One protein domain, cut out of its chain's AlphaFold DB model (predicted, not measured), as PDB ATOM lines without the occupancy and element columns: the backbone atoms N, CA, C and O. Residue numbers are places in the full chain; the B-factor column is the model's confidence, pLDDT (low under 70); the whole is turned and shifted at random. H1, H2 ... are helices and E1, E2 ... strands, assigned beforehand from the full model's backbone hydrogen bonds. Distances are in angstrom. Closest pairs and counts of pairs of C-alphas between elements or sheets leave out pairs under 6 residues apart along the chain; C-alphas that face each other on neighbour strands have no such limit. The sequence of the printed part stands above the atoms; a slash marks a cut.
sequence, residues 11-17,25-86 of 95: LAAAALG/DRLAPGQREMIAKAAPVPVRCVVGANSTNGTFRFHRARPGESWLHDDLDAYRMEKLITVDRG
ATOM      1  N   LEU A  11     -40.371  25.755  40.569       60.03
ATOM      2  CA  LEU A  11     -39.297  24.856  41.003       60.03
ATOM      3  C   LEU A  11     -39.761  23.392  41.143       60.03
ATOM      4  O   LEU A  11     -39.038  22.476  40.760       60.03
ATOM      5  N   ALA A  12     -40.971  23.161  41.663       59.84
ATOM      6  CA  ALA A  12     -41.519  21.812  41.825       59.84
ATOM      7  C   ALA A  12     -41.886  21.189  40.469       59.84
ATOM      8  O   ALA A  12     -41.690  19.996  40.263       59.84
ATOM      9  N   ALA A  13     -42.364  22.001  39.521       61.59
ATOM     10  CA  ALA A  13     -42.604  21.558  38.150       61.59
ATOM     11  C   ALA A  13     -41.287  21.258  37.410       61.59
ATOM     12  O   ALA A  13     -41.197  20.261  36.697       61.59
ATOM     13  N   ALA A  14     -40.251  22.077  37.620       63.19
ATOM     14  CA  ALA A  14     -38.926  21.873  37.039       63.19
ATOM     15  C   ALA A  14     -38.241  20.599  37.564       63.19
ATOM     16  O   ALA A  14     -37.641  19.869  36.781       63.19
ATOM     17  N   ALA A  15     -38.383  20.290  38.858       64.00
ATOM     18  CA  ALA A  15     -37.826  19.081  39.473       64.00
ATOM     19  C   ALA A  15     -38.426  17.771  38.922       64.00
ATOM     20  O   ALA A  15     -37.817  16.713  39.053       64.00
ATOM     21  N   LEU A  16     -39.607  17.837  38.295       66.94
ATOM     22  CA  LEU A  16     -40.258  16.708  37.616       66.94
ATOM     23  C   LEU A  16     -39.871  16.588  36.132       66.94
ATOM     24  O   LEU A  16     -40.363  15.700  35.427       66.94
ATOM     25  N   GLY A  17     -39.022  17.495  35.640       64.69
ATOM     26  CA  GLY A  17     -38.374  17.373  34.342       64.69
ATOM     27  C   GLY A  17     -37.406  16.181  34.289       64.69
ATOM     28  O   GLY A  17     -37.168  15.515  35.297       64.69
ATOM     29  N   ASP A  25     -30.378  28.262  31.898       75.75
ATOM     30  CA  ASP A  25     -29.304  29.233  31.688       75.75
ATOM     31  C   ASP A  25     -28.124  28.697  30.859       75.75
ATOM     32  O   ASP A  25     -27.299  29.487  30.397       75.75
ATOM     33  N   ARG A  26     -28.053  27.383  30.621       76.25
ATOM     34  CA  ARG A  26     -27.034  26.723  29.789       76.25
ATOM     35  C   ARG A  26     -27.518  26.346  28.393       76.25
ATOM     36  O   ARG A  26     -26.726  25.891  27.575       76.25
ATOM     37  N   LEU A  27     -28.796  26.552  28.097       73.75
ATOM     38  CA  LEU A  27     -29.360  26.288  26.774       73.75
ATOM     39  C   LEU A  27     -29.000  27.398  25.781       73.75
ATOM     40  O   LEU A  27     -28.875  28.563  26.177       73.75
ATOM     41  N   ALA A  28     -28.888  27.070  24.490       81.25
ATOM     42  CA  ALA A  28     -28.761  28.082  23.442       81.25
ATOM     43  C   ALA A  28     -30.032  28.962  23.389       81.25
ATOM     44  O   ALA A  28     -31.122  28.464  23.690       81.25
ATOM     45  N   PRO A  29     -29.951  30.245  22.978       75.50
ATOM     46  CA  PRO A  29     -31.102  31.158  22.983       75.50
ATOM     47  C   PRO A  29     -32.357  30.600  22.288       75.50
ATOM     48  O   PRO A  29     -33.443  30.648  22.861       75.50
ATOM     49  N   GLY A  30     -32.205  29.965  21.119       74.69
ATOM     50  CA  GLY A  30     -33.327  29.350  20.393       74.69
ATOM     51  C   GLY A  30     -33.964  28.148  21.109       74.69
ATOM     52  O   GLY A  30     -35.156  27.898  20.960       74.69
ATOM     53  N   GLN A  31     -33.207  27.429  21.943       68.56
ATOM     54  CA  GLN A  31     -33.737  26.330  22.759       68.56
ATOM     55  C   GLN A  31     -34.477  26.852  23.996       68.56
ATOM     56  O   GLN A  31     -35.498  26.282  24.376       68.56
ATOM     57  N   ARG A  32     -34.012  27.955  24.603       65.50
ATOM     58  CA  ARG A  32     -34.717  28.609  25.721       65.50
ATOM     59  C   ARG A  32     -36.092  29.096  25.301       65.50
ATOM     60  O   ARG A  32     -37.052  28.874  26.023       65.50
ATOM     61  N   GLU A  33     -36.186  29.725  24.133       67.12
ATOM     62  CA  GLU A  33     -37.456  30.236  23.614       67.12
ATOM     63  C   GLU A  33     -38.442  29.100  23.296       67.12
ATOM     64  O   GLU A  33     -39.633  29.209  23.578       67.12
ATOM     65  N   MET A  34     -37.938  27.970  22.791       63.97
ATOM     66  CA  MET A  34     -38.734  26.765  22.559       63.97
ATOM     67  C   MET A  34     -39.269  26.152  23.863       63.97
ATOM     68  O   MET A  34     -40.429  25.754  23.909       63.97
ATOM     69  N   ILE A  35     -38.466  26.111  24.933       65.44
ATOM     70  CA  ILE A  35     -38.918  25.641  26.254       65.44
ATOM     71  C   ILE A  35     -39.863  26.646  26.913       65.44
ATOM     72  O   ILE A  35     -40.865  26.241  27.489       65.44
ATOM     73  N   ALA A  36     -39.597  27.947  26.800       63.72
ATOM     74  CA  ALA A  36     -40.485  28.987  27.315       63.72
ATOM     75  C   ALA A  36     -41.861  28.970  26.625       63.72
ATOM     76  O   ALA A  36     -42.860  29.340  27.236       63.72
ATOM     77  N   LYS A  37     -41.920  28.517  25.365       61.41
ATOM     78  CA  LYS A  37     -43.166  28.262  24.625       61.41
ATOM     79  C   LYS A  37     -43.746  26.864  24.853       61.41
ATOM     80  O   LYS A  37     -44.864  26.608  24.409       61.41
ATOM     81  N   ALA A  38     -43.023  25.955  25.510       62.78
ATOM     82  CA  ALA A  38     -43.553  24.640  25.829       62.78
ATOM     83  C   ALA A  38     -44.663  24.780  26.876       62.78
ATOM     84  O   ALA A  38     -44.560  25.561  27.822       62.78
ATOM     85  N   ALA A  39     -45.741  24.013  26.703       62.19
ATOM     86  CA  ALA A  39     -46.816  23.983  27.681       62.19
ATOM     87  C   ALA A  39     -46.253  23.587  29.064       62.19
ATOM     88  O   ALA A  39     -45.403  22.689  29.129       62.19
ATOM     89  N   PRO A  40     -46.714  24.220  30.163       67.62
ATOM     90  CA  PRO A  40     -46.293  23.859  31.510       67.62
ATOM     91  C   PRO A  40     -46.424  22.355  31.732       67.62
ATOM     92  O   PRO A  40     -47.437  21.764  31.355       67.62
ATOM     93  N   VAL A  41     -45.407  21.738  32.342       74.12
ATOM     94  CA  VAL A  41     -45.439  20.306  32.657       74.12
ATOM     95  C   VAL A  41     -46.617  20.049  33.597       74.12
ATOM     96  O   VAL A  41     -46.656  20.642  34.676       74.12
ATOM     97  N   PRO A  42     -47.566  19.178  33.221       76.75
ATOM     98  CA  PRO A  42     -48.619  18.752  34.122       76.75
ATOM     99  C   PRO A  42     -48.070  18.131  35.407       76.75
ATOM    100  O   PRO A  42     -47.243  17.216  35.347       76.75
ATOM    101  N   VAL A  43     -48.556  18.584  36.559       79.50
ATOM    102  CA  VAL A  43     -48.134  18.082  37.872       79.50
ATOM    103  C   VAL A  43     -49.339  17.560  38.638       79.50
ATOM    104  O   VAL A  43     -50.347  18.250  38.747       79.50
ATOM    105  N   ARG A  44     -49.197  16.372  39.218       81.12
ATOM    106  CA  ARG A  44     -50.110  15.801  40.206       81.12
ATOM    107  C   ARG A  44     -49.451  15.853  41.576       81.12
ATOM    108  O   ARG A  44     -48.340  15.352  41.742       81.12
ATOM    109  N   CYS A  45     -50.130  16.441  42.551       82.38
ATOM    110  CA  CYS A  45     -49.768  16.348  43.958       82.38
ATOM    111  C   CYS A  45     -50.739  15.398  44.656       82.38
ATOM    112  O   CYS A  45     -51.936  15.676  44.716       82.38
ATOM    113  N   VAL A  46     -50.221  14.293  45.186       80.69
ATOM    114  CA  VAL A  46     -50.968  13.415  46.087       80.69
ATOM    115  C   VAL A  46     -50.662  13.852  47.511       80.69
ATOM    116  O   VAL A  46     -49.518  13.768  47.968       80.69
ATOM    117  N   VAL A  47     -51.692  14.340  48.192       82.81
ATOM    118  CA  VAL A  47     -51.642  14.752  49.591       82.81
ATOM    119  C   VAL A  47     -52.214  13.621  50.427       82.81
ATOM    120  O   VAL A  47     -53.409  13.349  50.352       82.81
ATOM    121  N   GLY A  48     -51.368  12.960  51.211       82.00
ATOM    122  CA  GLY A  48     -51.795  11.977  52.206       82.00
ATOM    123  C   GLY A  48     -51.640  12.547  53.601       82.00
ATOM    124  O   GLY A  48     -50.555  13.005  53.943       82.00
ATOM    125  N   ALA A  49     -52.692  12.530  54.409       83.38
ATOM    126  CA  ALA A  49     -52.639  12.978  55.797       83.38
ATOM    127  C   ALA A  49     -53.122  11.880  56.745       83.38
ATOM    128  O   ALA A  49     -54.151  11.249  56.509       83.38
ATOM    129  N   ASN A  50     -52.408  11.688  57.846       80.25
ATOM    130  CA  ASN A  50     -52.839  10.856  58.966       80.25
ATOM    131  C   ASN A  50     -52.824  11.683  60.264       80.25
ATOM    132  O   ASN A  50     -52.685  12.905  60.239       80.25
ATOM    133  N   SER A  51     -52.996  11.032  61.415       80.31
ATOM    134  CA  SER A  51     -53.043  11.714  62.717       80.31
ATOM    135  C   SER A  51     -51.707  12.318  63.164       80.31
ATOM    136  O   SER A  51     -51.682  13.087  64.121       80.31
ATOM    137  N   THR A  52     -50.601  11.968  62.504       81.12
ATOM    138  CA  THR A  52     -49.238  12.324  62.924       81.12
ATOM    139  C   THR A  52     -48.476  13.157  61.903       81.12
ATOM    140  O   THR A  52     -47.608  13.937  62.288       81.12
ATOM    141  N   ASN A  53     -48.770  13.013  60.610       80.19
ATOM    142  CA  ASN A  53     -48.076  13.734  59.552       80.19
ATOM    143  C   ASN A  53     -48.939  13.927  58.297       80.19
ATOM    144  O   ASN A  53     -49.986  13.302  58.115       80.19
ATOM    145  N   GLY A  54     -48.458  14.821  57.433       83.50
ATOM    146  CA  GLY A  54     -48.909  14.975  56.058       83.50
ATOM    147  C   GLY A  54     -47.750  14.715  55.098       83.50
ATOM    148  O   GLY A  54     -46.630  15.170  55.335       83.50
ATOM    149  N   THR A  55     -48.016  13.994  54.016       82.75
ATOM    150  CA  THR A  55     -47.077  13.721  52.928       82.75
ATOM    151  C   THR A  55     -47.571  14.373  51.644       82.75
ATOM    152  O   THR A  55     -48.760  14.340  51.334       82.75
ATOM    153  N   PHE A  56     -46.640  14.962  50.897       83.75
ATOM    154  CA  PHE A  56     -46.889  15.569  49.594       83.75
ATOM    155  C   PHE A  56     -46.008  14.857  48.578       83.75
ATOM    156  O   PHE A  56     -44.781  14.898  48.684       83.75
ATOM    157  N   ARG A  57     -46.626  14.171  47.618       81.44
ATOM    158  CA  ARG A  57     -45.911  13.429  46.576       81.44
ATOM    159  C   ARG A  57     -46.218  14.060  45.235       81.44
ATOM    160  O   ARG A  57     -47.375  14.135  44.827       81.44
ATOM    161  N   PHE A  58     -45.172  14.541  44.579       81.62
ATOM    162  CA  PHE A  58     -45.277  15.224  43.300       81.62
ATOM    163  C   PHE A  58     -44.926  14.253  42.183       81.62
ATOM    164  O   PHE A  58     -43.878  13.610  42.208       81.62
ATOM    165  N   HIS A  59     -45.808  14.168  41.199       78.31
ATOM    166  CA  HIS A  59     -45.654  13.321  40.032       78.31
ATOM    167  C   HIS A  59     -45.908  14.147  38.779       78.31
ATOM    168  O   HIS A  59     -46.736  15.059  38.769       78.31
ATOM    169  N   ARG A  60     -45.226  13.802  37.689       79.50
ATOM    170  CA  ARG A  60     -45.608  14.301  36.372       79.50
ATOM    171  C   ARG A  60     -46.929  13.644  35.977       79.50
ATOM    172  O   ARG A  60     -46.981  12.424  35.873       79.50
ATOM    173  N   ALA A  61     -47.963  14.442  35.740       77.31
ATOM    174  CA  ALA A  61     -49.257  13.933  35.307       77.31
ATOM    175  C   ALA A  61     -49.238  13.636  33.798       77.31
ATOM    176  O   ALA A  61     -48.649  14.383  33.008       77.31
ATOM    177  N   ARG A  62     -49.867  12.534  33.382       75.00
ATOM    178  CA  ARG A  62     -49.984  12.142  31.972       75.00
ATOM    179  C   ARG A  62     -51.456  11.946  31.607       75.00
ATOM    180  O   ARG A  62     -52.216  11.451  32.437       75.00
ATOM    181  N   PRO A  63     -51.875  12.309  30.382       72.19
ATOM    182  CA  PRO A  63     -53.236  12.043  29.930       72.19
ATOM    183  C   PRO A  63     -53.588  10.553  30.045       72.19
ATOM    184  O   PRO A  63     -52.812   9.707  29.605       72.19
ATOM    185  N   GLY A  64     -54.751  10.246  30.626       69.50
ATOM    186  CA  GLY A  64     -55.260   8.875  30.773       69.50
ATOM    187  C   GLY A  64     -54.624   8.049  31.898       69.50
ATOM    188  O   GLY A  64     -54.983   6.889  32.068       69.50
ATOM    189  N   GLU A  65     -53.700   8.618  32.674       69.56
ATOM    190  CA  GLU A  65     -53.025   7.905  33.758       69.56
ATOM    191  C   GLU A  65     -53.773   8.083  35.091       69.56
ATOM    192  O   GLU A  65     -53.789   9.172  35.685       69.56
ATOM    193  N   SER A  66     -54.379   6.999  35.584       66.19
ATOM    194  CA  SER A  66     -54.960   6.951  36.929       66.19
ATOM    195  C   SER A  66     -53.959   6.343  37.909       66.19
ATOM    196  O   SER A  66     -53.512   5.213  37.734       66.19
ATOM    197  N   TRP A  67     -53.585   7.119  38.926       63.62
ATOM    198  CA  TRP A  67     -52.651   6.706  39.985       63.62
ATOM    199  C   TRP A  67     -53.358   6.377  41.301       63.62
ATOM    200  O   TRP A  67     -52.713   5.970  42.266       63.62
ATOM    201  N   LEU A  68     -54.669   6.595  41.355       63.50
ATOM    202  CA  LEU A  68     -55.478   6.349  42.535       63.50
ATOM    203  C   LEU A  68     -56.399   5.178  42.252       63.50
ATOM    204  O   LEU A  68     -56.954   5.054  41.161       63.50
ATOM    205  N   HIS A  69     -56.582   4.347  43.267       59.78
ATOM    206  CA  HIS A  69     -57.747   3.486  43.307       59.78
ATOM    207  C   HIS A  69     -58.993   4.368  43.451       59.78
ATOM    208  O   HIS A  69     -58.984   5.303  44.252       59.78
ATOM    209  N   ASP A  70     -60.060   4.050  42.716       62.53
ATOM    210  CA  ASP A  70     -61.343   4.763  42.833       62.53
ATOM    211  C   ASP A  70     -61.915   4.683  44.260       62.53
ATOM    212  O   ASP A  70     -62.619   5.581  44.718       62.53
ATOM    213  N   ASP A  71     -61.563   3.619  44.987       64.69
ATOM    214  CA  ASP A  71     -61.849   3.457  46.408       64.69
ATOM    215  C   ASP A  71     -60.758   4.127  47.261       64.69
ATOM    216  O   ASP A  71     -59.783   3.504  47.690       64.69
ATOM    217  N   LEU A  72     -60.926   5.428  47.500       59.62
ATOM    218  CA  LEU A  72     -60.043   6.206  48.372       59.62
ATOM    219  C   LEU A  72     -60.135   5.772  49.846       59.62
ATOM    220  O   LEU A  72     -59.182   5.984  50.597       59.62
ATOM    221  N   ASP A  73     -61.231   5.128  50.259       62.38
ATOM    222  CA  ASP A  73     -61.411   4.610  51.620       62.38
ATOM    223  C   ASP A  73     -60.607   3.318  51.864       62.38
ATOM    224  O   ASP A  73     -60.321   2.965  53.015       62.38
ATOM    225  N   ALA A  74     -60.143   2.647  50.800       63.19
ATOM    226  CA  ALA A  74     -59.202   1.530  50.896       63.19
ATOM    227  C   ALA A  74     -57.837   1.944  51.482       63.19
ATOM    228  O   ALA A  74     -57.130   1.107  52.055       63.19
ATOM    229  N   TYR A  75     -57.477   3.232  51.428       58.91
ATOM    230  CA  TYR A  75     -56.308   3.780  52.122       58.91
ATOM    231  C   TYR A  75     -56.607   3.974  53.612       58.91
ATOM    232  O   TYR A  75     -56.669   5.080  54.139       58.91
ATOM    233  N   ARG A  76     -56.765   2.854  54.325       57.50
ATOM    234  CA  ARG A  76     -57.240   2.792  55.719       57.50
ATOM    235  C   ARG A  76     -56.477   3.650  56.741       57.50
ATOM    236  O   ARG A  76     -56.980   3.837  57.844       57.50
ATOM    237  N   MET A  77     -55.281   4.139  56.412       58.41
ATOM    238  CA  MET A  77     -54.417   4.902  57.322       58.41
ATOM    239  C   MET A  77     -54.266   6.382  56.950       58.41
ATOM    240  O   MET A  77     -53.783   7.153  57.774       58.41
ATOM    241  N   GLU A  78     -54.655   6.798  55.739       66.38
ATOM    242  CA  GLU A  78     -54.390   8.147  55.228       66.38
ATOM    243  C   GLU A  78     -55.634   8.718  54.540       66.38
ATOM    244  O   GLU A  78     -56.245   8.081  53.688       66.38
ATOM    245  N   LYS A  79     -56.009   9.953  54.881       72.94
ATOM    246  CA  LYS A  79     -56.947  10.745  54.084       72.94
ATOM    247  C   LYS A  79     -56.194  11.274  52.870       72.94
ATOM    248  O   LYS A  79     -55.202  11.984  53.037       72.94
ATOM    249  N   LEU A  80     -56.655  10.910  51.674       74.69
ATOM    250  CA  LEU A  80     -56.009  11.270  50.415       74.69
ATOM    251  C   LEU A  80     -56.788  12.343  49.660       74.69
ATOM    252  O   LEU A  80     -58.000  12.246  49.485       74.69
ATOM    253  N   ILE A  81     -56.062  13.342  49.169       76.56
ATOM    254  CA  ILE A  81     -56.542  14.335  48.211       76.56
ATOM    255  C   ILE A  81     -55.559  14.346  47.049       76.56
ATOM    256  O   ILE A  81     -54.345  14.333  47.256       76.56
ATOM    257  N   THR A  82     -56.076  14.404  45.826       76.50
ATOM    258  CA  THR A  82     -55.246  14.609  44.639       76.50
ATOM    259  C   THR A  82     -55.530  15.969  44.037       76.50
ATOM    260  O   THR A  82     -56.684  16.349  43.854       76.50
ATOM    261  N   VAL A  83     -54.458  16.705  43.760       78.75
ATOM    262  CA  VAL A  83     -54.498  18.047  43.186       78.75
ATOM    263  C   VAL A  83     -53.698  18.041  41.895       78.75
ATOM    264  O   VAL A  83     -52.478  17.871  41.921       78.75
ATOM    265  N   ASP A  84     -54.381  18.257  40.777       78.00
ATOM    266  CA  ASP A  84     -53.759  18.332  39.458       78.00
ATOM    267  C   ASP A  84     -53.595  19.794  39.015       78.00
ATOM    268  O   ASP A  84     -54.533  20.588  39.060       78.00
ATOM    269  N   ARG A  85     -52.390  20.149  38.558       76.38
ATOM    270  CA  ARG A  85     -52.077  21.400  37.855       76.38
ATOM    271  C   ARG A  85     -51.750  21.074  36.404       76.38
ATOM    272  O   ARG A  85     -50.712  20.483  36.111       76.38
ATOM    273  N   GLY A  86     -52.603  21.519  35.492       73.75
ATOM    274  CA  GLY A  86     -52.414  21.396  34.050       73.75
ATOM    275  C   GLY A  86     -53.757  21.458  33.317       73.75
ATOM    276  O   GLY A  86     -54.749  21.857  33.924       73.75
TER     277      GLY A  86
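What this domain is: This is residues 11 to 17 and 25 to 86 of the 95 residues of an uncharacterized protein of Amycolatopsis keratiniphila subsp. keratiniphila (UniProt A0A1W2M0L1). A small three-stranded antiparallel sheet, order E2, E1, E3, has H1 near one end; beyond it residues 28 to 34, of which 29 to 34 belong to H2, stick out. The 69 printed residues run H1, H2, E1, E2, E3; the class is mixed, with under half in named elements. It is only just loose, close to extended (radius of gyration of the C-alphas 16.2 A), spanning 50 by 28 by 12 A.

How they stand to each other: E1, residues 43 to 49, and E2, 54 to 60, form a hairpin; N 46 and O 57 are 2.9 A apart. E3, 79 to 85, is antiparallel to E1 at 163 degrees; N 45 and O 83 are 2.8 A apart. H1, 11 to 15, is on the sheet, height 9.4 A; its C-alpha 13 is 6.5 A from C-alpha 43. H2, 29 to 36, is not on it. Every O i to N i+4 pair in H1 and H2 is within hydrogen-bond range.

Where its parts are: E1 measures 19.2 A, E2 and E3 20.0 A. H1 begins at C-alpha 11 (-39.297, 24.856, 41.003); E3 ends at C-alpha 85 (-52.077, 21.400, 37.855).

The domain as a whole: Residues 18 to 24 are cut out, leaving 15.2 A between C-alphas 17 and 25. E2 to E3 is a long link. pLDDT is under 70 in residues 11 to 17, 31 to 40 and 64 to 78.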